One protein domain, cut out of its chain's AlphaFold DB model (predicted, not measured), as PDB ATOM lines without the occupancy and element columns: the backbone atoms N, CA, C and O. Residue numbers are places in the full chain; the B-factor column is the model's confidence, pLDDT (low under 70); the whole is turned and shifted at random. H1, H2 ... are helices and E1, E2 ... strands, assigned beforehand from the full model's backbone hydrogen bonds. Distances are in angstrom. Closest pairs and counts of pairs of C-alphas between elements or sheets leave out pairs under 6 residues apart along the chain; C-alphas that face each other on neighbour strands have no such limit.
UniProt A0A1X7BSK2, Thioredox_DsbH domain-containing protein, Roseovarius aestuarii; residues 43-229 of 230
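This is residues 43 to 229 of the 230 residues of the protein "Thioredox_DsbH domain-containing protein" of Roseovarius aestuarii (UniProt A0A1X7BSK2). A strongly twisted sheet of four strands, E4 E1 E5 E6, forms the core, with H1 and H4 over one face and H2 and H6 over the other, and H3 lies side by side with H6. Beyond H2, away from this sheet, two separate strand hairpins, E2 with E3 and E7 with E8, pack on H2 through E2 and E8. The printed part has 187 residues with six named helices and eight named strands, in the order H1 E1 H2 E2 E3 H3 E4 H4 E5 E6 H5 E7 E8 H6, and its class is mixed, helices and strands. The large sheet is mixed, with E4 and E1 parallel and the other neighbours antiparallel. The whole is compact and rounded, with a radius of gyration of the C-alphas of 15.8 A and spans of 42 by 39 by 29 A.

The largest sheet has edge strands E4, residues 149 to 155, and E6, residues 191 to 194, and inner strands E1, residues 82 to 88, and E5, residues 181 to 185. E4 and E1 are parallel at 24 degrees, with N 84 and O 150 2.8 A apart, within hydrogen-bond range. E1 and E5 are antiparallel at 156 degrees, with N 85 and O 183 at 2.8 A. E5 and E6 form a hairpin, with N 184 and O 193 at 2.8 A. H1, residues 65 to 79, is on the sheet at a height of 8.3 A, over E4 and E1; H4, residues 162 to 168, is on the same face at 8.9 A, over E1. With its residues 65 to 69 alone, H1 touches H4 at a steep tilt of 59 degrees, the closest C-alphas being those of Gln 65 and Gly 162, 5.5 A apart. On the opposite face are H2, residues 93 to 102, at 9.9 A, and H6, residues 215 to 228, at 9.8 A. This gives three layers, helices on both faces of a sheet. H3, residues 135 to 148, only grazes the sheet with residues 145 to 148; it touches H6 at a shallow tilt of 11 degrees, the same way, closest at the C-alphas of Leu 141 and Thr 219, 5.9 A. H2 and H3 touch about perpendicular at 87 degrees, with the C-alphas of Val 102 and Ala 142 5.1 A apart. E2, residues 108 to 114, and E3, residues 121 to 127, form a hairpin with N 109 and O 126 at 2.9 A. E7, residues 201 to 204, and E8, residues 210 to 213, form another, with N 202 and O 212 at 2.8 A. The closest C-alphas of H2 and E8 are those of Val 97 and Gly 212, 6.3 A apart. H5, residues 197 to 200, is not on the large sheet but touches residues 215 to 221 of H6. In H1, H2, H3 and H6 every O i to N i+4 pair is within hydrogen-bond range, in H4 2 of 3, and H5 is too short for such a pair.

H1 begins at C-alpha 65, (15.341, -5.215, -24.720), and is 20.9 A long from first to last C-alpha. H3 is 20.1 A, H6 19.9 A and H2 14.6 A long. E3 measures 19.3 A, E2 19.1 A, E4 18.9 A and E1 18.8 A. H6 ends at C-alpha 228, (16.879, -12.063, -1.624).

The two C-alphas farthest apart, those of Glu 78 and Asp 207, are 46.1 A apart. The printed part has no cut. The link from H4 to E5, 12 residues, is long, and residues 43 to 64 hold no named element. The mean pLDDT of the printed part is 92.5; residues 112 to 121 are under 70.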
ATOM      1  N   ILE A  43      23.504  -0.292 -17.835       98.12
ATOM      2  CA  ILE A  43      23.244  -0.837 -19.173       98.12
ATOM      3  C   ILE A  43      21.817  -0.445 -19.606       98.12
ATOM      4  O   ILE A  43      20.878  -0.722 -18.869       98.12
ATOM      5  N   PRO A  44      21.612   0.163 -20.786       95.31
ATOM      6  CA  PRO A  44      22.628   0.685 -21.702       95.31
ATOM      7  C   PRO A  44      23.515   1.752 -21.039       95.31
ATOM      8  O   PRO A  44      23.176   2.317 -20.003       95.31
ATOM      9  N   GLN A  45      24.676   2.024 -21.640       90.75
ATOM     10  CA  GLN A  45      25.505   3.136 -21.184       90.75
ATOM     11  C   GLN A  45      24.808   4.453 -21.525       90.75
ATOM     12  O   GLN A  45      24.429   4.689 -22.672       90.75
ATOM     13  N   THR A  46      24.661   5.312 -20.523       83.88
ATOM     14  CA  THR A  46      23.985   6.604 -20.650       83.88
ATOM     15  C   THR A  46      25.000   7.743 -20.820       83.88
ATOM     16  O   THR A  46      26.051   7.701 -20.176       83.88
ATOM     17  N   PRO A  47      24.694   8.797 -21.598       80.94
ATOM     18  CA  PRO A  47      23.465   8.991 -22.368       80.94
ATOM     19  C   PRO A  47      23.443   8.180 -23.673       80.94
ATOM     20  O   PRO A  47      24.468   7.975 -24.321       80.94
ATOM     21  N   ILE A  48      22.245   7.780 -24.099       85.44
ATOM     22  CA  ILE A  48      22.044   7.008 -25.330       85.44
ATOM     23  C   ILE A  48      22.038   7.944 -26.539       85.44
ATOM     24  O   ILE A  48      21.086   8.679 -26.812       85.44
ATOM     25  N   HIS A  49      23.128   7.925 -27.297       78.56
ATOM     26  CA  HIS A  49      23.227   8.683 -28.537       78.56
ATOM     27  C   HIS A  49      22.577   7.912 -29.696       78.56
ATOM     28  O   HIS A  49      22.809   6.722 -29.872       78.56
ATOM     29  N   GLY A  50      21.785   8.603 -30.519       83.50
ATOM     30  CA  GLY A  50      21.250   8.052 -31.772       83.50
ATOM     31  C   GLY A  50      19.837   7.474 -31.699       83.50
ATOM     32  O   GLY A  50      19.219   7.306 -32.747       83.50
ATOM     33  N   CYS A  51      19.268   7.273 -30.510       87.31
ATOM     34  CA  CYS A  51      17.870   6.870 -30.388       87.31
ATOM     35  C   CYS A  51      16.929   8.087 -30.340       87.31
ATOM     36  O   CYS A  51      17.170   9.056 -29.613       87.31
ATOM     37  N   ARG A  52      15.884   8.069 -31.183       85.62
ATOM     38  CA  ARG A  52      14.855   9.124 -31.314       85.62
ATOM     39  C   ARG A  52      15.413  10.555 -31.376       85.62
ATOM     40  O   ARG A  52      14.857  11.480 -30.791       85.62
ATOM     41  N   GLY A  53      16.538  10.758 -32.063       82.94
ATOM     42  CA  GLY A  53      17.171  12.082 -32.166       82.94
ATOM     43  C   GLY A  53      17.788  12.584 -30.853       82.94
ATOM     44  O   GLY A  53      17.821  13.787 -30.610       82.94
ATOM     45  N   GLY A  54      18.253  11.674 -29.989       81.56
ATOM     46  CA  GLY A  54      18.850  11.995 -28.687       81.56
ATOM     47  C   GLY A  54      17.823  12.289 -27.594       81.56
ATOM     48  O   GLY A  54      18.170  12.883 -26.570       81.56
ATOM     49  N   LYS A  55      16.562  11.919 -27.836       82.56
ATOM     50  CA  LYS A  55      15.460  12.066 -26.891       82.56
ATOM     51  C   LYS A  55      15.513  11.043 -25.763       82.56
ATOM     52  O   LYS A  55      15.208  11.449 -24.648       82.56
ATOM     53  N   ALA A  56      15.918   9.813 -26.072       87.69
ATOM     54  CA  ALA A  56      16.229   8.763 -25.112       87.69
ATOM     55  C   ALA A  56      17.529   9.095 -24.363       87.69
ATOM     56  O   ALA A  56      18.518   9.498 -24.989       87.69
ATOM     57  N   LYS A  57      17.535   8.958 -23.035       89.19
ATOM     58  CA  LYS A  57      18.704   9.209 -22.179       89.19
ATOM     59  C   LYS A  57      19.059   7.989 -21.357       89.19
ATOM     60  O   LYS A  57      20.232   7.614 -21.379       89.19
ATOM     61  N   LEU A  58      18.070   7.414 -20.670       92.50
ATOM     62  CA  LEU A  58      18.242   6.270 -19.774       92.50
ATOM     63  C   LEU A  58      17.833   4.955 -20.436       92.50
ATOM     64  O   LEU A  58      18.523   3.952 -20.289       92.50
ATOM     65  N   TYR A  59      16.731   4.980 -21.184       94.88
ATOM     66  CA  TYR A  59      16.099   3.794 -21.758       94.88
ATOM     67  C   TYR A  59      16.426   3.662 -23.246       94.88
ATOM     68  O   TYR A  59      16.248   4.615 -24.005       94.88
ATOM     69  N   ASP A  60      16.915   2.498 -23.689       94.81
ATOM     70  CA  ASP A  60      17.133   2.253 -25.121       94.81
ATOM     71  C   ASP A  60      15.806   1.928 -25.803       94.81
ATOM     72  O   ASP A  60      15.427   0.777 -25.975       94.81
ATOM     73  N   GLU A  61      15.100   2.980 -26.197       92.94
ATOM     74  CA  GLU A  61      13.788   2.921 -26.844       92.94
ATOM     75  C   GLU A  61      13.833   2.402 -28.300       92.94
ATOM     76  O   GLU A  61      12.792   2.320 -28.951       92.94
ATOM     77  N   CYS A  62      15.019   2.112 -28.854       93.50
ATOM     78  CA  CYS A  62      15.206   1.841 -30.284       93.50
ATOM     79  C   CYS A  62      15.666   0.417 -30.608       93.50
ATOM     80  O   CYS A  62      15.664   0.034 -31.781       93.50
ATOM     81  N   HIS A  63      16.073  -0.355 -29.605       95.06
ATOM     82  CA  HIS A  63      16.567  -1.714 -29.787       95.06
ATOM     83  C   HIS A  63      15.750  -2.722 -28.979       95.06
ATOM     84  O   HIS A  63      14.986  -2.364 -28.085       95.06
ATOM     85  N   ALA A  64      15.919  -4.001 -29.316       97.00
ATOM     86  CA  ALA A  64      15.335  -5.096 -28.555       97.00
ATOM     87  C   ALA A  64      15.901  -5.109 -27.124       97.00
ATOM     88  O   ALA A  64      17.116  -5.005 -26.929       97.00
ATOM     89  N   GLN A  65      15.022  -5.250 -26.140       98.06
ATOM     90  CA  GLN A  65      15.341  -5.215 -24.720       98.06
ATOM     91  C   GLN A  65      15.903  -6.539 -24.214       98.06
ATOM     92  O   GLN A  65      16.783  -6.522 -23.353       98.06
ATOM     93  N   ALA A  66      15.478  -7.682 -24.763       98.00
ATOM     94  CA  ALA A  66      15.991  -8.980 -24.321       98.00
ATOM     95  C   ALA A  66      17.535  -9.085 -24.435       98.00
ATOM     96  O   ALA A  66      18.185  -9.423 -23.444       98.00
ATOM     97  N   PRO A  67      18.185  -8.677 -25.548       98.06
ATOM     98  CA  PRO A  67      19.648  -8.617 -25.620       98.06
ATOM     99  C   PRO A  67      20.311  -7.663 -24.613       98.06
ATOM    100  O   PRO A  67      21.448  -7.907 -24.195       98.06
ATOM    101  N   ILE A  68      19.639  -6.567 -24.241       98.25
ATOM    102  CA  ILE A  68      20.128  -5.590 -23.253       98.25
ATOM    103  C   ILE A  68      20.107  -6.219 -21.860       98.25
ATOM    104  O   ILE A  68      21.123  -6.178 -21.160       98.25
ATOM    105  N   PHE A  69      18.994  -6.861 -21.500       98.75
ATOM    106  CA  PHE A  69      18.848  -7.618 -20.262       98.75
ATOM    107  C   PHE A  69      19.896  -8.734 -20.162       98.75
ATOM    108  O   PHE A  69      20.657  -8.783 -19.198       98.75
ATOM    109  N   ASP A  70      20.030  -9.562 -21.200       98.62
ATOM    110  CA  ASP A  70      21.003 -10.657 -21.250       98.62
ATOM    111  C   ASP A  70      22.444 -10.171 -21.083       98.62
ATOM    112  O   ASP A  70      23.268 -10.806 -20.415       98.62
ATOM    113  N   LYS A  71      22.780  -9.039 -21.718       98.69
ATOM    114  CA  LYS A  71      24.086  -8.401 -21.551       98.69
ATOM    115  C   LYS A  71      24.292  -7.992 -20.098       98.69
ATOM    116  O   LYS A  71      25.354  -8.281 -19.551       98.69
ATOM    117  N   ALA A  72      23.299  -7.360 -19.484       98.75
ATOM    118  CA  ALA A  72      23.398  -6.913 -18.106       98.75
ATOM    119  C   ALA A  72      23.499  -8.067 -17.110       98.75
ATOM    120  O   ALA A  72      24.346  -8.013 -16.224       98.75
ATOM    121  N   LEU A  73      22.740  -9.145 -17.311       98.81
ATOM    122  CA  LEU A  73      22.822 -10.349 -16.491       98.81
ATOM    123  C   LEU A  73      24.209 -10.997 -16.569       98.81
ATOM    124  O   LEU A  73      24.793 -11.345 -15.543       98.81
ATOM    125  N   ARG A  74      24.790 -11.111 -17.772       98.69
ATOM    126  CA  ARG A  74      26.175 -11.591 -17.920       98.69
ATOM    127  C   ARG A  74      27.172 -10.677 -17.217       98.69
ATOM    128  O   ARG A  74      28.016 -11.178 -16.484       98.69
ATOM    129  N   THR A  75      27.051  -9.361 -17.385       98.62
ATOM    130  CA  THR A  75      27.928  -8.397 -16.710       98.62
ATOM    131  C   THR A  75      27.798  -8.475 -15.187       98.62
ATOM    132  O   THR A  75      28.811  -8.430 -14.495       98.62
ATOM    133  N   ALA A  76      26.587  -8.653 -14.652       98.56
ATOM    134  CA  ALA A  76      26.355  -8.841 -13.222       98.56
ATOM    135  C   ALA A  76      27.081 -10.092 -12.700       98.56
ATOM    136  O   ALA A  76      27.859  -9.999 -11.751       98.56
ATOM    137  N   ARG A  77      26.933 -11.232 -13.393       98.31
ATOM    138  CA  ARG A  77      27.638 -12.487 -13.074       98.31
ATOM    139  C   ARG A  77      29.159 -12.332 -13.122       98.31
ATOM    140  O   ARG A  77      29.845 -12.758 -12.198       98.31
ATOM    141  N   GLU A  78      29.688 -11.707 -14.174       98.31
ATOM    142  CA  GLU A  78      31.129 -11.469 -14.348       98.31
ATOM    143  C   GLU A  78      31.712 -10.575 -13.245       98.31
ATOM    144  O   GLU A  78      32.849 -10.780 -12.825       98.31
ATOM    145  N   GLN A  79      30.933  -9.605 -12.756       97.44
ATOM    146  CA  GLN A  79      31.331  -8.709 -11.669       97.44
ATOM    147  C   GLN A  79      31.030  -9.267 -10.268       97.44
ATOM    148  O   GLN A  79      31.391  -8.627  -9.282       97.44
ATOM    149  N   GLY A  80      30.363 -10.420 -10.152       97.62
ATOM    150  CA  GLY A  80      29.899 -10.948  -8.866       97.62
ATOM    151  C   GLY A  80      28.875 -10.041  -8.170       97.62
ATOM    152  O   GLY A  80      28.871  -9.948  -6.943       97.62
ATOM    153  N   LYS A  81      28.044  -9.342  -8.950       98.38
ATOM    154  CA  LYS A  81      27.025  -8.387  -8.489       98.38
ATOM    155  C   LYS A  81      25.620  -8.902  -8.799       98.38
ATOM    156  O   LYS A  81      25.437  -9.742  -9.676       98.38
ATOM    157  N   VAL A  82      24.625  -8.365  -8.100       98.81
ATOM    158  CA  VAL A  82      23.203  -8.628  -8.372       98.81
ATOM    159  C   VAL A  82      22.747  -7.769  -9.553       98.81
ATOM    160  O   VAL A  82      23.148  -6.610  -9.679       98.81
ATOM    161  N   LEU A  83      21.901  -8.309 -10.430       98.88
ATOM    162  CA  LEU A  83      21.265  -7.504 -11.469       98.88
ATOM    163  C   LEU A  83      20.079  -6.740 -10.864       98.88
ATOM    164  O   LEU A  83      19.131  -7.347 -10.368       98.88
ATOM    165  N   LEU A  84      20.146  -5.412 -10.908       98.94
ATOM    166  CA  LEU A  84      19.073  -4.497 -10.536       98.94
ATOM    167  C   LEU A  84      18.405  -3.996 -11.816       98.94
ATOM    168  O   LEU A  84      19.043  -3.356 -12.646       98.94
ATOM    169  N   VAL A  85      17.127  -4.291 -11.984       98.88
ATOM    170  CA  VAL A  85      16.345  -3.935 -13.165       98.88
ATOM    171  C   VAL A  85      15.475  -2.732 -12.846       98.88
ATOM    172  O   VAL A  85      14.736  -2.728 -11.866       98.88
ATOM    173  N   SER A  86      15.544  -1.725 -13.707       98.69
ATOM    174  CA  SER A  86      14.628  -0.598 -13.757       98.69
ATOM    175  C   SER A  86      13.764  -0.732 -14.998       98.69
ATOM    176  O   SER A  86      14.179  -0.327 -16.084       98.69
ATOM    177  N   TYR A  87      12.569  -1.297 -14.844       98.69
ATOM    178  CA  TYR A  87      11.563  -1.291 -15.900       98.69
ATOM    179  C   TYR A  87      10.819   0.041 -15.880       98.69
ATOM    180  O   TYR A  87      10.225   0.419 -14.865       98.69
ATOM    181  N   GLY A  88      10.892   0.787 -16.974       96.94
ATOM    182  CA  GLY A  88      10.450   2.173 -16.997       96.94
ATOM    183  C   GLY A  88      10.423   2.762 -18.393       96.94
ATOM    184  O   GLY A  88      10.496   2.052 -19.384       96.94
ATOM    185  N   ALA A  89      10.298   4.082 -18.462       93.56
ATOM    186  CA  ALA A  89      10.252   4.804 -19.723       93.56
ATOM    187  C   ALA A  89      10.863   6.198 -19.569       93.56
ATOM    188  O   ALA A  89      10.903   6.757 -18.472       93.56
ATOM    189  N   GLU A  90      11.293   6.802 -20.673       90.69
ATOM    190  CA  GLU A  90      12.012   8.081 -20.646       90.69
ATOM    191  C   GLU A  90      11.168   9.260 -20.126       90.69
ATOM    192  O   GLU A  90      11.713  10.207 -19.567       90.69
ATOM    193  N   TRP A  91       9.841   9.206 -20.268       88.06
ATOM    194  CA  TRP A  91       8.918  10.243 -19.778       88.06
ATOM    195  C   TRP A  91       8.682  10.178 -18.258       88.06
ATOM    196  O   TRP A  91       8.171  11.127 -17.662       88.06
ATOM    197  N   CYS A  92       9.036   9.062 -17.616       89.81
ATOM    198  CA  CYS A  92       8.725   8.791 -16.218       89.81
ATOM    199  C   CYS A  92       9.691   9.528 -15.282       89.81
ATOM    200  O   CYS A  92      10.858   9.170 -15.136       89.81
ATOM    201  N   ILE A  93       9.185  10.535 -14.571       88.81
ATOM    202  CA  ILE A  93       9.995  11.316 -13.632       88.81
ATOM    203  C   ILE A  93      10.645  10.463 -12.535       88.81
ATOM    204  O   ILE A  93      11.831  10.624 -12.264       88.81
ATOM    205  N   TRP A  94       9.906   9.531 -11.931       92.62
ATOM    206  CA  TRP A  94      10.431   8.672 -10.866       92.62
ATOM    207  C   TRP A  94      11.578   7.779 -11.337       92.62
ATOM    208  O   TRP A  94      12.482   7.481 -10.567       92.62
ATOM    209  N   CYS A  95      11.582   7.417 -12.618       94.50
ATOM    210  CA  CYS A  95      12.628   6.625 -13.240       94.50
ATOM    211  C   CYS A  95      13.961   7.391 -13.266       94.50
ATOM    212  O   CYS A  95      15.001   6.842 -12.910       94.50
ATOM    213  N   HIS A  96      13.914   8.679 -13.622       93.06
ATOM    214  CA  HIS A  96      15.084   9.567 -13.597       93.06
ATOM    215  C   HIS A  96      15.511   9.940 -12.180       93.06
ATOM    216  O   HIS A  96      16.703  10.045 -11.907       93.06
ATOM    217  N   VAL A  97      14.553  10.127 -11.267       94.00
ATOM    218  CA  VAL A  97      14.846  10.373  -9.846       94.00
ATOM    219  C   VAL A  97      15.585   9.173  -9.253       94.00
ATOM    220  O   VAL A  97      16.612   9.357  -8.610       94.00
ATOM    221  N   PHE A  98      15.109   7.947  -9.488       96.75
ATOM    222  CA  PHE A  98      15.768   6.738  -8.993       96.75
ATOM    223  C   PHE A  98      17.210   6.635  -9.496       96.75
ATOM    224  O   PHE A  98      18.120   6.495  -8.680       96.75
ATOM    225  N   ASP A  99      17.418   6.785 -10.809       96.25
ATOM    226  CA  ASP A  99      18.747   6.752 -11.432       96.25
ATOM    227  C   ASP A  99      19.708   7.790 -10.824       96.25
ATOM    228  O   ASP A  99      20.829   7.458 -10.437       96.25
ATOM    229  N   ALA A 100      19.245   9.032 -10.657       95.38
ATOM    230  CA  ALA A 100      20.027  10.103 -10.050       95.38
ATOM    231  C   ALA A 100      20.427   9.773  -8.597       95.38
ATOM    232  O   ALA A 100      21.585   9.942  -8.205       95.38
ATOM    233  N   TYR A 101      19.498   9.242  -7.794       96.81
ATOM    234  CA  TYR A 101      19.752   8.911  -6.387       96.81
ATOM    235  C   TYR A 101      20.789   7.806  -6.223       96.81
ATOM    236  O   TYR A 101      21.702   7.949  -5.406       96.81
ATOM    237  N   VAL A 102      20.679   6.728  -7.002       97.69
ATOM    238  CA  VAL A 102      21.622   5.600  -6.923       97.69
ATOM    239  C   VAL A 102      23.003   5.936  -7.495       97.69
ATOM    240  O   VAL A 102      23.963   5.213  -7.241       97.69
ATOM    241  N   LYS A 103      23.124   7.054  -8.221       96.44
ATOM    242  CA  LYS A 103      24.394   7.650  -8.668       96.44
ATOM    243  C   LYS A 103      24.936   8.722  -7.716       96.44
ATOM    244  O   LYS A 103      26.003   9.275  -7.972       96.44
ATOM    245  N   GLY A 104      24.238   8.999  -6.614       95.75
ATOM    246  CA  GLY A 104      24.678   9.948  -5.592       95.75
ATOM    247  C   GLY A 104      24.387  11.410  -5.918       95.75
ATOM    248  O   GLY A 104      24.904  12.293  -5.236       95.75
ATOM    249  N   GLU A 105      23.555  11.701  -6.921       95.12
ATOM    250  CA  GLU A 105      23.071  13.065  -7.128       95.12
ATOM    251  C   GLU A 105      22.206  13.502  -5.937       95.12
ATOM    252  O   GLU A 105      21.449  12.707  -5.368       95.12
ATOM    253  N   HIS A 106      22.326  14.770  -5.543       94.69
ATOM    254  CA  HIS A 106      21.657  15.317  -4.364       94.69
ATOM    255  C   HIS A 106      21.378  16.819  -4.494       94.69
ATOM    256  O   HIS A 106      21.909  17.508  -5.366       94.69
ATOM    257  N   SER A 107      20.561  17.345  -3.577       89.94
ATOM    258  CA  SER A 107      20.227  18.770  -3.392       89.94
ATOM    259  C   SER A 107      19.407  19.421  -4.510       89.94
ATOM    260  O   SER A 107      18.369  20.027  -4.231       89.94
ATOM    261  N   ARG A 108      19.842  19.344  -5.768       89.25
ATOM    262  CA  ARG A 108      19.158  19.959  -6.907       89.25
ATOM    263  C   ARG A 108      19.146  19.004  -8.086       89.25
ATOM    264  O   ARG A 108      20.190  18.714  -8.654       89.25
ATOM    265  N   PHE A 109      17.945  18.661  -8.522       86.38
ATOM    266  CA  PHE A 109      17.722  17.821  -9.684       86.38
ATOM    267  C   PHE A 109      17.062  18.625 -10.795       86.38
ATOM    268  O   PHE A 109      16.187  19.454 -10.539       86.38
ATOM    269  N   ILE A 110      17.485  18.391 -12.035       82.38
ATOM    270  CA  ILE A 110      16.822  18.921 -13.226       82.38
ATOM    271  C   ILE A 110      16.325  17.713 -14.001       82.38
ATOM    272  O   ILE A 110      17.080  17.104 -14.753       82.38
ATOM    273  N   HIS A 111      15.064  17.354 -13.785       75.19
ATOM    274  CA  HIS A 111      14.471  16.208 -14.454       75.19
ATOM    275  C   HIS A 111      13.723  16.677 -15.699       75.19
ATOM    276  O   HIS A 111      12.707  17.379 -15.567       75.19
ATOM    277  N   PRO A 112      14.198  16.317 -16.903       69.00
ATOM    278  CA  PRO A 112      13.342  16.375 -18.067       69.00
ATOM    279  C   PRO A 112      12.220  15.360 -17.859       69.00
ATOM    280  O   PRO A 112      12.464  14.210 -17.504       69.00
ATOM    281  N   TYR A 113      10.986  15.788 -18.066       69.44
ATOM    282  CA  TYR A 113       9.853  14.884 -18.177       69.44
ATOM    283  C   TYR A 113       8.999  15.332 -19.352       69.44
ATOM    284  O   TYR A 113       9.061  16.483 -19.800       69.44
ATOM    285  N   SER A 114       8.219  14.414 -19.882       66.25
ATOM    286  CA  SER A 114       7.241  14.721 -20.906       66.25
ATOM    287  C   SER A 114       5.914  14.082 -20.554       66.25
ATOM    288  O   SER A 114       5.825  13.290 -19.613       66.25
ATOM    289  N   ASP A 115       4.863  14.484 -21.260       67.25
ATOM    290  CA  ASP A 115       3.613  13.740 -21.189       67.25
ATOM    291  C   ASP A 115       3.817  12.281 -21.640       67.25
ATOM    292  O   ASP A 115       4.821  11.913 -22.264       67.25
ATOM    293  N   GLU A 116       2.831  11.436 -21.349       60.16
ATOM    294  CA  GLU A 116       2.808  10.036 -21.779       60.16
ATOM    295  C   GLU A 116       2.846   9.869 -23.303       60.16
ATOM    296  O   GLU A 116       2.799   8.744 -23.773       60.16
ATOM    297  N   GLU A 117       2.932  10.930 -24.109       66.44
ATOM    298  CA  GLU A 117       3.051  10.885 -25.566       66.44
ATOM    299  C   GLU A 117       4.383  11.476 -26.075       66.44
ATOM    300  O   GLU A 117       4.709  11.318 -27.253       66.44
ATOM    301  N   ASP A 118       5.204  12.043 -25.184       64.50
ATOM    302  CA  ASP A 118       6.408  12.829 -25.478       64.50
ATOM    303  C   ASP A 118       6.160  13.964 -26.499       64.50
ATOM    304  O   ASP A 118       7.035  14.297 -27.314       64.50
ATOM    305  N   LYS A 119       4.948  14.540 -26.473       60.94
ATOM    306  CA  LYS A 119       4.537  15.665 -27.331       60.94
ATOM    307  C   LYS A 119       5.088  16.983 -26.804       60.94
ATOM    308  O   LYS A 119       5.598  17.785 -27.587       60.94
ATOM    309  N   GLU A 120       5.048  17.173 -25.488       65.62
ATOM    310  CA  GLU A 120       5.585  18.349 -24.804       65.62
ATOM    311  C   GLU A 120       6.657  17.955 -23.787       65.62
ATOM    312  O   GLU A 120       6.515  16.977 -23.056       65.62
ATOM    313  N   ARG A 121       7.755  18.721 -23.747       67.12
ATOM    314  CA  ARG A 121       8.860  18.512 -22.805       67.12
ATOM    315  C   ARG A 121       8.897  19.622 -21.780       67.12
ATOM    316  O   ARG A 121       8.975  20.800 -22.128       67.12
ATOM    317  N   TYR A 122       8.960  19.217 -20.528       70.69
ATOM    318  CA  TYR A 122       9.079  20.089 -19.380       70.69
ATOM    319  C   TYR A 122      10.379  19.765 -18.649       70.69
ATOM    320  O   TYR A 122      10.860  18.635 -18.664       70.69
ATOM    321  N   ASN A 123      10.956  20.765 -17.991       73.31
ATOM    322  CA  ASN A 123      12.031  20.537 -17.037       73.31
ATOM    323  C   ASN A 123      11.506  20.900 -15.658       73.31
ATOM    324  O   ASN A 123      11.174  22.059 -15.402       73.31
ATOM    325  N   ALA A 124      11.453  19.918 -14.770       74.38
ATOM    326  CA  ALA A 124      11.258  20.167 -13.357       74.38
ATOM    327  C   ALA A 124      12.625  20.434 -12.729       74.38
ATOM    328  O   ALA A 124      13.487  19.558 -12.736       74.38
ATOM    329  N   THR A 125      12.835  21.630 -12.175       83.25
ATOM    330  CA  THR A 125      13.911  21.800 -11.191       83.25
ATOM    331  C   THR A 125      13.337  21.470  -9.824       83.25
ATOM    332  O   THR A 125      12.427  22.153  -9.363       83.25
ATOM    333  N   ILE A 126      13.854  20.415  -9.206       85.06
ATOM    334  CA  ILE A 126      13.367  19.877  -7.940       85.06
ATOM    335  C   ILE A 126      14.475  19.995  -6.898       85.06
ATOM    336  O   ILE A 126      15.641  19.714  -7.181       85.06
ATOM    337  N   HIS A 127      14.113  20.417  -5.687       87.06
ATOM    338  CA  HIS A 127      15.063  20.664  -4.605       87.06
ATOM    339  C   HIS A 127      14.878  19.677  -3.451       87.06
ATOM    340  O   HIS A 127      13.818  19.624  -2.822       87.06
ATOM    341  N   GLU A 128      15.926  18.924  -3.129       88.00
ATOM    342  CA  GLU A 128      15.990  18.109  -1.914       88.00
ATOM    343  C   GLU A 128      16.212  19.031  -0.719       88.00
ATOM    344  O   GLU A 128      17.247  19.680  -0.582       88.00
ATOM    345  N   ARG A 129      15.192  19.113   0.138       84.75
ATOM    346  CA  ARG A 129      15.222  19.860   1.397       84.75
ATOM    347  C   ARG A 129      15.516  18.893   2.537       84.75
ATOM    348  O   ARG A 129      14.650  18.638   3.368       84.75
ATOM    349  N   ALA A 130      16.702  18.300   2.505       81.75
ATOM    350  CA  ALA A 130      17.173  17.481   3.611       81.75
ATOM    351  C   ALA A 130      17.360  18.359   4.863       81.75
ATOM    352  O   ALA A 130      17.721  19.533   4.762       81.75
ATOM    353  N   GLU A 131      17.090  17.797   6.043       81.19
ATOM    354  CA  GLU A 131      17.271  18.501   7.323       81.19
ATOM    355  C   GLU A 131      18.753  18.802   7.614       81.19
ATOM    356  O   GLU A 131      19.077  19.740   8.341       81.19
ATOM    357  N   SER A 132      19.652  18.031   7.000       87.81
ATOM    358  CA  SER A 132      21.106  18.173   7.040       87.81
ATOM    359  C   SER A 132      21.705  18.040   5.637       87.81
ATOM    360  O   SER A 132      21.008  17.668   4.697       87.81
ATOM    361  N   ASP A 133      23.003  18.323   5.485       91.31
ATOM    362  CA  ASP A 133      23.716  18.115   4.218       91.31
ATOM    363  C   ASP A 133      23.594  16.646   3.747       91.31
ATOM    364  O   ASP A 133      24.049  15.750   4.464       91.31
ATOM    365  N   PRO A 134      22.984  16.379   2.573       93.19
ATOM    366  CA  PRO A 134      22.787  15.021   2.079       93.19
ATOM    367  C   PRO A 134      24.035  14.430   1.406       93.19
ATOM    368  O   PRO A 134      23.981  13.276   0.988       93.19
ATOM    369  N   SER A 135      25.142  15.174   1.279       94.25
ATOM    370  CA  SER A 135      26.329  14.740   0.523       94.25
ATOM    371  C   SER A 135      26.920  13.404   1.001       94.25
ATOM    372  O   SER A 135      27.214  12.535   0.181       94.25
ATOM    373  N   GLY A 136      27.037  13.207   2.320       94.81
ATOM    374  CA  GLY A 136      27.509  11.957   2.926       94.81
ATOM    375  C   GLY A 136      26.588  10.771   2.612       94.81
ATOM    376  O   GLY A 136      27.016   9.856   1.909       94.81
ATOM    377  N   PRO A 137      25.307  10.811   3.024       95.19
ATOM    378  CA  PRO A 137      24.342   9.757   2.702       95.19
ATOM    379  C   PRO A 137      24.185   9.483   1.199       95.19
ATOM    380  O   PRO A 137      23.934   8.349   0.792       95.19
ATOM    381  N   ALA A 138      24.327  10.502   0.344       96.56
ATOM    382  CA  ALA A 138      24.296  10.330  -1.104       96.56
ATOM    383  C   ALA A 138      25.497   9.524  -1.615       96.56
ATOM    384  O   ALA A 138      25.317   8.614  -2.427       96.56
ATOM    385  N   ALA A 139      26.700   9.822  -1.117       96.38
ATOM    386  CA  ALA A 139      27.907   9.071  -1.442       96.38
ATOM    387  C   ALA A 139      27.845   7.628  -0.916       96.38
ATOM    388  O   ALA A 139      28.221   6.706  -1.641       96.38
ATOM    389  N   ASP A 140      27.323   7.424   0.296       96.62
ATOM    390  CA  ASP A 140      27.187   6.098   0.905       96.62
ATOM    391  C   ASP A 140      26.212   5.211   0.118       96.62
ATOM    392  O   ASP A 140      26.546   4.071  -0.216       96.62
ATOM    393  N   LEU A 141      25.042   5.746  -0.262       97.94
ATOM    394  CA  LEU A 141      24.094   5.045  -1.133       97.94
ATOM    395  C   LEU A 141      24.738   4.701  -2.484       97.94
ATOM    396  O   LEU A 141      24.647   3.559  -2.931       97.94
ATOM    397  N   ALA A 142      25.405   5.658  -3.131       98.19
ATOM    398  CA  ALA A 142      26.028   5.429  -4.434       98.19
ATOM    399  C   ALA A 142      27.119   4.349  -4.371       98.19
ATOM    400  O   ALA A 142      27.173   3.467  -5.228       98.19
ATOM    401  N   ALA A 143      27.957   4.380  -3.330       97.75
ATOM    402  CA  ALA A 143      28.990   3.376  -3.101       97.75
ATOM    403  C   ALA A 143      28.384   1.995  -2.833       97.75
ATOM    404  O   ALA A 143      28.831   1.002  -3.411       97.75
ATOM    405  N   PHE A 144      27.333   1.931  -2.007       98.25
ATOM    406  CA  PHE A 144      26.598   0.696  -1.770       98.25
ATOM    407  C   PHE A 144      26.039   0.133  -3.078       98.25
ATOM    408  O   PHE A 144      26.240  -1.046  -3.375       98.25
ATOM    409  N   VAL A 145      25.385   0.957  -3.901       98.50
ATOM    410  CA  VAL A 145      24.791   0.462  -5.145       98.50
ATOM    411  C   VAL A 145      25.869   0.004  -6.127       98.50
ATOM    412  O   VAL A 145      25.787  -1.104  -6.652       98.50
ATOM    413  N   ALA A 146      26.920   0.800  -6.326       98.44
ATOM    414  CA  ALA A 146      27.996   0.467  -7.253       98.44
ATOM    415  C   ALA A 146      28.770  -0.800  -6.864       98.44
ATOM    416  O   ALA A 146      29.190  -1.564  -7.739       98.44
ATOM    417  N   GLN A 147      28.933  -1.052  -5.564       98.00
ATOM    418  CA  GLN A 147      29.585  -2.258  -5.063       98.00
ATOM    419  C   GLN A 147      28.739  -3.516  -5.292       98.00
ATOM    420  O   GLN A 147      29.298  -4.589  -5.510       98.00
ATOM    421  N   ASN A 148      27.412  -3.404  -5.227       98.56
ATOM    422  CA  ASN A 148      26.533  -4.567  -5.110       98.56
ATOM    423  C   ASN A 148      25.720  -4.873  -6.368       98.56
ATOM    424  O   ASN A 148      25.275  -6.012  -6.515       98.56
ATOM    425  N   PHE A 149      25.543  -3.905  -7.271       98.81
ATOM    426  CA  PHE A 149      24.636  -4.048  -8.403       98.81
ATOM    427  C   PHE A 149      25.254  -3.688  -9.752       98.81
ATOM    428  O   PHE A 149      26.124  -2.824  -9.875       98.81
ATOM    429  N   VAL A 150      24.722  -4.335 -10.785       98.75
ATOM    430  CA  VAL A 150      24.678  -3.803 -12.149       98.75
ATOM    431  C   VAL A 150      23.251  -3.324 -12.384       98.75
ATOM    432  O   VAL A 150      22.317  -4.096 -12.186       98.75
ATOM    433  N   LEU A 151      23.076  -2.066 -12.785       98.81
ATOM    434  CA  LEU A 151      21.761  -1.500 -13.082       98.81
ATOM    435  C   LEU A 151      21.456  -1.640 -14.575       98.81
ATOM    436  O   LEU A 151      22.250  -1.212 -15.415       98.81
ATOM    437  N   VAL A 152      20.300  -2.205 -14.910       98.81
ATOM    438  CA  VAL A 152      19.778  -2.237 -16.277       98.81
ATOM    439  C   VAL A 152      18.487  -1.437 -16.389       98.81
ATOM    440  O   VAL A 152      17.590  -1.595 -15.567       98.81
ATOM    441  N   HIS A 153      18.383  -0.593 -17.411       98.56
ATOM    442  CA  HIS A 153      17.143   0.093 -17.768       98.56
ATOM    443  C   HIS A 153      16.468  -0.645 -18.921       98.56
ATOM    444  O   HIS A 153      17.062  -0.801 -19.988       98.56
ATOM    445  N   ILE A 154      15.233  -1.089 -18.693       98.56
ATOM    446  CA  ILE A 154      14.404  -1.786 -19.676       98.56
ATOM    447  C   ILE A 154      13.230  -0.884 -20.029       98.56
ATOM    448  O   ILE A 154      12.456  -0.500 -19.151       98.56
ATOM    449  N   ASP A 155      13.133  -0.520 -21.303       97.38
ATOM    450  CA  ASP A 155      12.072   0.348 -21.797       97.38
ATOM    451  C   ASP A 155      10.733  -0.392 -21.850       97.38
ATOM    452  O   ASP A 155      10.632  -1.495 -22.382       97.38
ATOM    453  N   SER A 156       9.690   0.235 -21.316       94.81
ATOM    454  CA  SER A 156       8.352  -0.334 -21.189       94.81
ATOM    455  C   SER A 156       7.386   0.104 -22.289       94.81
ATOM    456  O   SER A 156       6.201  -0.221 -22.206       94.81
ATOM    457  N   ARG A 157       7.819   0.932 -23.249       90.62
ATOM    458  CA  ARG A 157       6.881   1.719 -24.061       90.62
ATOM    459  C   ARG A 157       7.162   1.709 -25.554       90.62
ATOM    460  O   ARG A 157       6.248   1.462 -26.337       90.62
ATOM    461  N   TYR A 158       8.359   2.109 -25.948       91.06
ATOM    462  CA  TYR A 158       8.752   2.264 -27.344       91.06
ATOM    463  C   TYR A 158       9.466   1.028 -27.877       91.06
ATOM    464  O   TYR A 158       9.279   0.687 -29.046       91.06
ATOM    465  N   ALA A 159      10.243   0.347 -27.037       91.94
ATOM    466  CA  ALA A 159      10.820  -0.930 -27.403       91.94
ATOM    467  C   ALA A 159       9.721  -1.996 -27.530       91.94
ATOM    468  O   ALA A 159       8.762  -2.034 -26.761       91.94
ATOM    469  N   THR A 160       9.854  -2.869 -28.526       91.81
ATOM    470  CA  THR A 160       8.794  -3.816 -28.901       91.81
ATOM    471  C   THR A 160       8.640  -4.994 -27.944       91.81
ATOM    472  O   THR A 160       7.601  -5.640 -27.962       91.81
ATOM    473  N   ASP A 161       9.669  -5.285 -27.152       96.81
ATOM    474  CA  ASP A 161       9.831  -6.516 -26.366       96.81
ATOM    475  C   ASP A 161      10.153  -6.245 -24.884       96.81
ATOM    476  O   ASP A 161      10.597  -7.135 -24.163       96.81
ATOM    477  N   GLY A 162       9.929  -5.024 -24.383       96.56
ATOM    478  CA  GLY A 162      10.165  -4.708 -22.969       96.56
ATOM    479  C   GLY A 162       9.321  -5.549 -22.009       96.56
ATOM    480  O   GLY A 162       9.795  -5.955 -20.951       96.56
ATOM    481  N   TRP A 163       8.073  -5.839 -22.386       97.19
ATOM    482  CA  TRP A 163       7.197  -6.735 -21.624       97.19
ATOM    483  C   TRP A 163       7.721  -8.176 -21.592       97.19
ATOM    484  O   TRP A 163       7.660  -8.825 -20.550       97.19
ATOM    485  N   ASP A 164       8.294  -8.651 -22.699       98.06
ATOM    486  CA  ASP A 164       8.829 -10.012 -22.802       98.06
ATOM    487  C   ASP A 164       9.987 -10.233 -21.813       98.06
ATOM    488  O   ASP A 164      10.173 -11.341 -21.316       98.06
ATOM    489  N   VAL A 165      10.726  -9.173 -21.457       98.25
ATOM    490  CA  VAL A 165      11.749  -9.223 -20.398       98.25
ATOM    491  C   VAL A 165      11.130  -9.483 -19.022       98.25
ATOM    492  O   VAL A 165      11.657 -10.296 -18.266       98.25
ATOM    493  N   LEU A 166      10.017  -8.822 -18.684       97.94
ATOM    494  CA  LEU A 166       9.318  -9.055 -17.412       97.94
ATOM    495  C   LEU A 166       8.774 -10.478 -17.336       97.94
ATOM    496  O   LEU A 166       8.901 -11.119 -16.293       97.94
ATOM    497  N   ASP A 167       8.184 -10.959 -18.429       98.19
ATOM    498  CA  ASP A 167       7.629 -12.310 -18.515       98.19
ATOM    499  C   ASP A 167       8.725 -13.373 -18.372       98.19
ATOM    500  O   ASP A 167       8.639 -14.243 -17.505       98.19
ATOM    501  N   ALA A 168       9.820 -13.241 -19.126       98.00
ATOM    502  CA  ALA A 168      10.950 -14.169 -19.070       98.00
ATOM    503  C   ALA A 168      11.666 -14.180 -17.707       98.00
ATOM    504  O   ALA A 168      12.192 -15.216 -17.290       98.00
ATOM    505  N   ALA A 169      11.682 -13.045 -17.004       98.31
ATOM    506  CA  ALA A 169      12.216 -12.946 -15.651       98.31
ATOM    507  C   ALA A 169      11.230 -13.438 -14.574       98.31
ATOM    508  O   ALA A 169      11.595 -13.469 -13.404       98.31
ATOM    509  N   GLY A 170       9.981 -13.781 -14.913       98.38
ATOM    510  CA  GLY A 170       8.955 -14.130 -13.923       98.38
ATOM    511  C   GLY A 170       8.553 -12.955 -13.021       98.38
ATOM    512  O   GLY A 170       8.135 -13.153 -11.884       98.38
ATOM    513  N   ALA A 171       8.711 -11.720 -13.504       98.06
ATOM    514  CA  ALA A 171       8.507 -10.494 -12.732       98.06
ATOM    515  C   ALA A 171       7.118  -9.855 -12.935       98.06
ATOM    516  O   ALA A 171       6.826  -8.827 -12.319       98.06
ATOM    517  N   THR A 172       6.267 -10.438 -13.787       97.56
ATOM    518  CA  THR A 172       4.951  -9.900 -14.179       97.56
ATOM    519  C   THR A 172       3.960  -9.818 -13.020       97.56
ATOM    520  O   THR A 172       3.270  -8.809 -12.898       97.56
ATOM    521  N   ASP A 173       3.930 -10.809 -12.126       95.56
ATOM    522  CA  ASP A 173       2.995 -10.846 -10.987       95.56
ATOM    523  C   ASP A 173       3.192  -9.680 -10.002       95.56
ATOM    524  O   ASP A 173       2.245  -9.236  -9.351       95.56
ATOM    525  N   GLY A 174       4.421  -9.167  -9.893       91.62
ATOM    526  CA  GLY A 174       4.744  -8.014  -9.049       91.62
ATOM    527  C   GLY A 174       4.532  -6.661  -9.735       91.62
ATOM    528  O   GLY A 174       4.606  -5.624  -9.071       91.62
ATOM    529  N   TYR A 175       4.260  -6.638 -11.044       96.00
ATOM    530  CA  TYR A 175       4.111  -5.398 -11.793       96.00
ATOM    531  C   TYR A 175       2.735  -4.758 -11.561       96.00
ATOM    532  O   TYR A 175       1.727  -5.114 -12.167       96.00
ATOM    533  N   GLY A 176       2.700  -3.745 -10.696       92.25
ATOM    534  CA  GLY A 176       1.485  -3.010 -10.330       92.25
ATOM    535  C   GLY A 176       1.018  -1.944 -11.330       92.25
ATOM    536  O   GLY A 176       0.272  -1.055 -10.930       92.25
ATOM    537  N   ASN A 177       1.458  -1.978 -12.595       91.44
ATOM    538  CA  ASN A 177       1.215  -0.917 -13.593       91.44
ATOM    539  C   ASN A 177       1.707   0.478 -13.163       91.44
ATOM    540  O   ASN A 177       1.116   1.497 -13.525       91.44
ATOM    541  N   TRP A 178       2.790   0.532 -12.387       90.69
ATOM    542  CA  TRP A 178       3.420   1.778 -11.964       90.69
ATOM    543  C   TRP A 178       4.903   1.784 -12.317       90.69
ATOM    544  O   TRP A 178       5.562   0.747 -12.243       90.69
ATOM    545  N   LEU A 179       5.414   2.954 -12.710       94.44
ATOM    546  CA  LEU A 179       6.803   3.137 -13.117       94.44
ATOM    547  C   LEU A 179       7.574   4.050 -12.141       94.44
ATOM    548  O   LEU A 179       7.018   5.049 -11.673       94.44
ATOM    549  N   PRO A 180       8.869   3.769 -11.907       96.88
ATOM    550  CA  PRO A 180       9.571   2.574 -12.364       96.88
ATOM    551  C   PRO A 180       9.144   1.341 -11.556       96.88
ATOM    552  O   PRO A 180       8.907   1.426 -10.351       96.88
ATOM    553  N   TYR A 181       9.119   0.181 -12.208       98.44
ATOM    554  CA  TYR A 181       9.096  -1.098 -11.510       98.44
ATOM    555  C   TYR A 181      10.538  -1.572 -11.332       98.44
ATOM    556  O   TYR A 181      11.197  -1.994 -12.286       98.44
ATOM    557  N   ILE A 182      11.044  -1.415 -10.108       98.75
ATOM    558  CA  ILE A 182      12.417  -1.764  -9.741       98.75
ATOM    559  C   ILE A 182      12.429  -3.147  -9.097       98.75
ATOM    560  O   ILE A 182      11.745  -3.365  -8.095       98.75
ATOM    561  N   PHE A 183      13.241  -4.063  -9.618       98.81
ATOM    562  CA  PHE A 183      13.393  -5.399  -9.046       98.81
ATOM    563  C   PHE A 183      14.812  -5.945  -9.202       98.81
ATOM    564  O   PHE A 183      15.586  -5.470 -10.026       98.81
ATOM    565  N   THR A 184      15.166  -6.937  -8.393       98.88
ATOM    566  CA  THR A 184      16.397  -7.718  -8.537       98.88
ATOM    567  C   THR A 184      16.107  -9.085  -9.131       98.88
ATOM    568  O   THR A 184      15.002  -9.616  -8.978       98.88
ATOM    569  N   THR A 185      17.116  -9.667  -9.778       98.81
ATOM    570  CA  THR A 185      17.084 -11.068 -10.205       98.81
ATOM    571  C   THR A 185      18.128 -11.902  -9.482       98.81
ATOM    572  O   THR A 185      19.174 -11.378  -9.097       98.81
ATOM    573  N   ASP A 186      17.872 -13.200  -9.368       98.44
ATOM    574  CA  ASP A 186      18.875 -14.191  -8.986       98.44
ATOM    575  C   ASP A 186      19.957 -14.366 -10.069       98.44
ATOM    576  O   ASP A 186      19.979 -13.677 -11.105       98.44
ATOM    577  N   ALA A 187      20.882 -15.295  -9.820       96.81
ATOM    578  CA  ALA A 187      21.962 -15.599 -10.740       96.81
ATOM    579  C   ALA A 187      21.444 -16.112 -12.086       96.81
ATOM    580  O   ALA A 187      22.107 -15.869 -13.087       96.81
ATOM    581  N   GLU A 188      20.290 -16.768 -12.157       97.94
ATOM    582  CA  GLU A 188      19.664 -17.309 -13.365       97.94
ATOM    583  C   GLU A 188      18.894 -16.247 -14.166       97.94
ATOM    584  O   GLU A 188      18.604 -16.472 -15.342       97.94
ATOM    585  N   GLY A 189      18.661 -15.069 -13.585       98.38
ATOM    586  CA  GLY A 189      17.897 -13.982 -14.196       98.38
ATOM    587  C   GLY A 189      16.408 -14.023 -13.853       98.38
ATOM    588  O   GLY A 189      15.623 -13.362 -14.528       98.38
ATOM    589  N   GLN A 190      16.011 -14.795 -12.841       98.69
ATOM    590  CA  GLN A 190      14.634 -14.878 -12.360       98.69
ATOM    591  C   GLN A 190      14.388 -13.871 -11.238       98.69
ATOM    592  O   GLN A 190      15.284 -13.547 -10.462       98.69
ATOM    593  N   PHE A 191      13.168 -13.353 -11.164       98.75
ATOM    594  CA  PHE A 191      12.731 -12.385 -10.170       98.75
ATOM    595  C   PHE A 191      13.040 -12.859  -8.746       98.75
ATOM    596  O   PHE A 191      12.657 -13.959  -8.348       98.75
ATOM    597  N   ALA A 192      13.675 -11.988  -7.962       98.56
ATOM    598  CA  ALA A 192      14.005 -12.245  -6.563       98.56
ATOM    599  C   ALA A 192      13.215 -11.337  -5.610       98.56
ATOM    600  O   ALA A 192      12.561 -11.804  -4.676       98.56
ATOM    601  N   ALA A 193      13.258 -10.021  -5.833       98.62
ATOM    602  CA  ALA A 193      12.543  -9.056  -5.006       98.62
ATOM    603  C   ALA A 193      12.260  -7.752  -5.755       98.62
ATOM    604  O   ALA A 193      13.087  -7.283  -6.528       98.62
ATOM    605  N   ALA A 194      11.129  -7.115  -5.448       98.50
ATOM    606  CA  ALA A 194      10.795  -5.771  -5.917       98.50
ATOM    607  C   ALA A 194      11.057  -4.713  -4.834       98.50
ATOM    608  O   ALA A 194      10.976  -5.012  -3.636       98.50
ATOM    609  N   LEU A 195      11.325  -3.480  -5.264       98.31
ATOM    610  CA  LEU A 195      11.336  -2.293  -4.412       98.31
ATOM    611  C   LEU A 195       9.901  -1.959  -3.984       98.31
ATOM    612  O   LEU A 195       9.013  -1.851  -4.826       98.31
ATOM    613  N   VAL A 196       9.676  -1.742  -2.688       96.62
ATOM    614  CA  VAL A 196       8.378  -1.275  -2.174       96.62
ATOM    615  C   VAL A 196       8.415   0.246  -2.028       96.62
ATOM    616  O   VAL A 196       8.968   0.770  -1.056       96.62
ATOM    617  N   SER A 197       7.847   0.961  -3.000       93.06
ATOM    618  CA  SER A 197       7.923   2.425  -3.113       93.06
ATOM    619  C   SER A 197       7.424   3.152  -1.863       93.06
ATOM    620  O   SER A 197       8.072   4.092  -1.401       93.06
ATOM    621  N   GLU A 198       6.350   2.678  -1.229       93.62
ATOM    622  CA  GLU A 198       5.756   3.309  -0.043       93.62
ATOM    623  C   GLU A 198       6.689   3.318   1.175       93.62
ATOM    624  O   GLU A 198       6.465   4.068   2.127       93.62
ATOM    625  N   ARG A 199       7.740   2.489   1.174       95.94
ATOM    626  CA  ARG A 199       8.735   2.458   2.254       95.94
ATOM    627  C   ARG A 199       9.813   3.518   2.093       95.94
ATOM    628  O   ARG A 199      10.415   3.905   3.093       95.94
ATOM    629  N   VAL A 200      10.071   3.956   0.863       96.75
ATOM    630  CA  VAL A 200      11.287   4.700   0.508       96.75
ATOM    631  C   VAL A 200      11.003   6.070  -0.096       96.75
ATOM    632  O   VAL A 200      11.828   6.965   0.049       96.75
ATOM    633  N   GLU A 201       9.864   6.260  -0.764       95.50
ATOM    634  CA  GLU A 201       9.551   7.510  -1.457       95.50
ATOM    635  C   GLU A 201       9.264   8.663  -0.487       95.50
ATOM    636  O   GLU A 201       8.503   8.545   0.474       95.50
ATOM    637  N   ILE A 202       9.817   9.831  -0.810       93.94
ATOM    638  CA  ILE A 202       9.466  11.119  -0.216       93.94
ATOM    639  C   ILE A 202       8.748  11.948  -1.277       93.94
ATOM    640  O   ILE A 202       9.257  12.172  -2.381       93.94
ATOM    641  N   ARG A 203       7.567  12.455  -0.921       92.38
ATOM    642  CA  ARG A 203       6.725  13.267  -1.804       92.38
ATOM    643  C   ARG A 203       6.350  14.580  -1.137       92.38
ATOM    644  O   ARG A 203       5.938  14.605   0.020       92.38
ATOM    645  N   ARG A 204       6.472  15.674  -1.888       91.44
ATOM    646  CA  ARG A 204       5.826  16.957  -1.577       91.44
ATOM    647  C   ARG A 204       4.971  17.342  -2.776       91.44
ATOM    648  O   ARG A 204       5.474  17.329  -3.893       91.44
ATOM    649  N   ASP A 205       3.699  17.648  -2.547       89.62
ATOM    650  CA  ASP A 205       2.709  17.955  -3.597       89.62
ATOM    651  C   ASP A 205       2.172  19.396  -3.475       89.62
ATOM    652  O   ASP A 205       1.023  19.682  -3.793       89.62
ATOM    653  N   THR A 206       3.007  20.306  -2.965       86.75
ATOM    654  CA  THR A 206       2.733  21.750  -2.860       86.75
ATOM    655  C   THR A 206       3.391  22.510  -4.020       86.75
ATOM    656  O   THR A 206       3.992  21.895  -4.894       86.75
ATOM    657  N   ASP A 207       3.348  23.847  -4.025       83.56
ATOM    658  CA  ASP A 207       4.072  24.664  -5.018       83.56
ATOM    659  C   ASP A 207       5.593  24.379  -5.039       83.56
ATOM    660  O   ASP A 207       6.246  24.526  -6.070       83.56
ATOM    661  N   ASP A 208       6.151  23.913  -3.914       82.94
ATOM    662  CA  ASP A 208       7.508  23.357  -3.793       82.94
ATOM    663  C   ASP A 208       7.476  21.825  -3.896       82.94
ATOM    664  O   ASP A 208       7.860  21.093  -2.972       82.94
ATOM    665  N   TRP A 209       6.935  21.321  -5.000       86.38
ATOM    666  CA  TRP A 209       6.767  19.887  -5.165       86.38
ATOM    667  C   TRP A 209       8.112  19.153  -5.252       86.38
ATOM    668  O   TRP A 209       9.133  19.680  -5.698       86.38
ATOM    669  N   PHE A 210       8.109  17.904  -4.791       90.44
ATOM    670  CA  PHE A 210       9.297  17.073  -4.678       90.44
ATOM    671  C   PHE A 210       8.984  15.606  -4.925       90.44
ATOM    672  O   PHE A 210       7.933  15.098  -4.521       90.44
ATOM    673  N   ARG A 211       9.936  14.941  -5.572       91.06
ATOM    674  CA  ARG A 211       9.992  13.502  -5.813       91.06
ATOM    675  C   ARG A 211      11.406  13.072  -5.455       91.06
ATOM    676  O   ARG A 211      12.360  13.666  -5.950       91.06
ATOM    677  N   GLY A 212      11.538  12.108  -4.563       94.19
ATOM    678  CA  GLY A 212      12.830  11.659  -4.068       94.19
ATOM    679  C   GLY A 212      12.684  10.456  -3.160       94.19
ATOM    680  O   GLY A 212      11.586   9.927  -2.994       94.19
ATOM    681  N   TYR A 213      13.789  10.059  -2.548       95.56
ATOM    682  CA  TYR A 213      13.837   8.912  -1.656       95.56
ATOM    683  C   TYR A 213      14.474   9.294  -0.324       95.56
ATOM    684  O   TYR A 213      15.394  10.106  -0.269       95.56
ATOM    685  N   ASP A 214      14.001   8.683   0.753       95.81
ATOM    686  CA  ASP A 214      14.756   8.614   1.999       95.81
ATOM    687  C   ASP A 214      15.958   7.689   1.753       95.81
ATOM    688  O   ASP A 214      15.781   6.513   1.434       95.81
ATOM    689  N   ARG A 215      17.181   8.227   1.823       95.44
ATOM    690  CA  ARG A 215      18.402   7.503   1.422       95.44
ATOM    691  C   ARG A 215      18.715   6.327   2.335       95.44
ATOM    692  O   ARG A 215      19.156   5.290   1.840       95.44
ATOM    693  N   ASP A 216      18.437   6.456   3.627       95.56
ATOM    694  CA  ASP A 216      18.678   5.386   4.592       95.56
ATOM    695  C   ASP A 216      17.684   4.248   4.356       95.56
ATOM    696  O   ASP A 216      18.068   3.078   4.279       95.56
ATOM    697  N   ARG A 217      16.404   4.585   4.146       98.00
ATOM    698  CA  ARG A 217      15.377   3.584   3.820       98.00
ATOM    699  C   ARG A 217      15.614   2.942   2.461       98.00
ATOM    700  O   ARG A 217      15.434   1.734   2.335       98.00
ATOM    701  N   LEU A 218      16.029   3.717   1.460       98.50
ATOM    702  CA  LEU A 218      16.363   3.199   0.138       98.50
ATOM    703  C   LEU A 218      17.556   2.241   0.210       98.50
ATOM    704  O   LEU A 218      17.486   1.149  -0.345       98.50
ATOM    705  N   THR A 219      18.610   2.600   0.944       98.56
ATOM    706  CA  THR A 219      19.761   1.714   1.172       98.56
ATOM    707  C   THR A 219      19.334   0.419   1.864       98.56
ATOM    708  O   THR A 219      19.707  -0.667   1.421       98.56
ATOM    709  N   ALA A 220      18.503   0.508   2.908       98.56
ATOM    710  CA  ALA A 220      18.003  -0.666   3.619       98.56
ATOM    711  C   ALA A 220      17.149  -1.578   2.720       98.56
ATOM    712  O   ALA A 220      17.316  -2.799   2.733       98.56
ATOM    713  N   GLU A 221      16.264  -1.000   1.905       98.75
ATOM    714  CA  GLU A 221      15.407  -1.766   0.999       98.75
ATOM    715  C   GLU A 221      16.219  -2.413  -0.135       98.75
ATOM    716  O   GLU A 221      16.007  -3.585  -0.446       98.75
ATOM    717  N   LEU A 222      17.213  -1.714  -0.692       98.81
ATOM    718  CA  LEU A 222      18.139  -2.292  -1.671       98.81
ATOM    719  C   LEU A 222      18.996  -3.409  -1.052       98.81
ATOM    720  O   LEU A 222      19.227  -4.423  -1.705       98.81
ATOM    721  N   SER A 223      19.407  -3.295   0.217       98.75
ATOM    722  CA  SER A 223      20.083  -4.392   0.931       98.75
ATOM    723  C   SER A 223      19.201  -5.629   1.043       98.75
ATOM    724  O   SER A 223      19.645  -6.726   0.709       98.75
ATOM    725  N   ARG A 224      17.926  -5.460   1.410       98.75
ATOM    726  CA  ARG A 224      16.955  -6.562   1.437       98.75
ATOM    727  C   ARG A 224      16.807  -7.220   0.062       98.75
ATOM    728  O   ARG A 224      16.741  -8.442  -0.036       98.75
ATOM    729  N   MET A 225      16.733  -6.420  -1.002       98.81
ATOM    730  CA  MET A 225      16.603  -6.924  -2.374       98.81
ATOM    731  C   MET A 225      17.856  -7.661  -2.852       98.81
ATOM    732  O   MET A 225      17.736  -8.653  -3.570       98.81
ATOM    733  N   LYS A 226      19.046  -7.203  -2.445       98.75
ATOM    734  CA  LYS A 226      20.312  -7.906  -2.679       98.75
ATOM    735  C   LYS A 226      20.318  -9.262  -1.980       98.75
ATOM    736  O   LYS A 226      20.635 -10.252  -2.620       98.75
ATOM    737  N   GLU A 227      19.977  -9.305  -0.693       98.62
ATOM    738  CA  GLU A 227      19.965 -10.544   0.097       98.62
ATOM    739  C   GLU A 227      18.996 -11.585  -0.470       98.62
ATOM    740  O   GLU A 227      19.304 -12.768  -0.459       98.62
ATOM    741  N   ALA A 228      17.848 -11.159  -1.003       98.50
ATOM    742  CA  ALA A 228      16.879 -12.063  -1.624       98.50
ATOM    743  C   ALA A 228      17.352 -12.668  -2.962       98.50
ATOM    744  O   ALA A 228      16.795 -13.669  -3.399       98.50
ATOM    745  N   ALA A 229      18.334 -12.048  -3.622       98.12
ATOM    746  CA  ALA A 229      18.864 -12.467  -4.920       98.12
ATOM    747  C   ALA A 229      20.096 -13.390  -4.818       98.12
ATOM    748  O   ALA A 229      20.694 -13.723  -5.844       98.12
TER     749      ALA A 229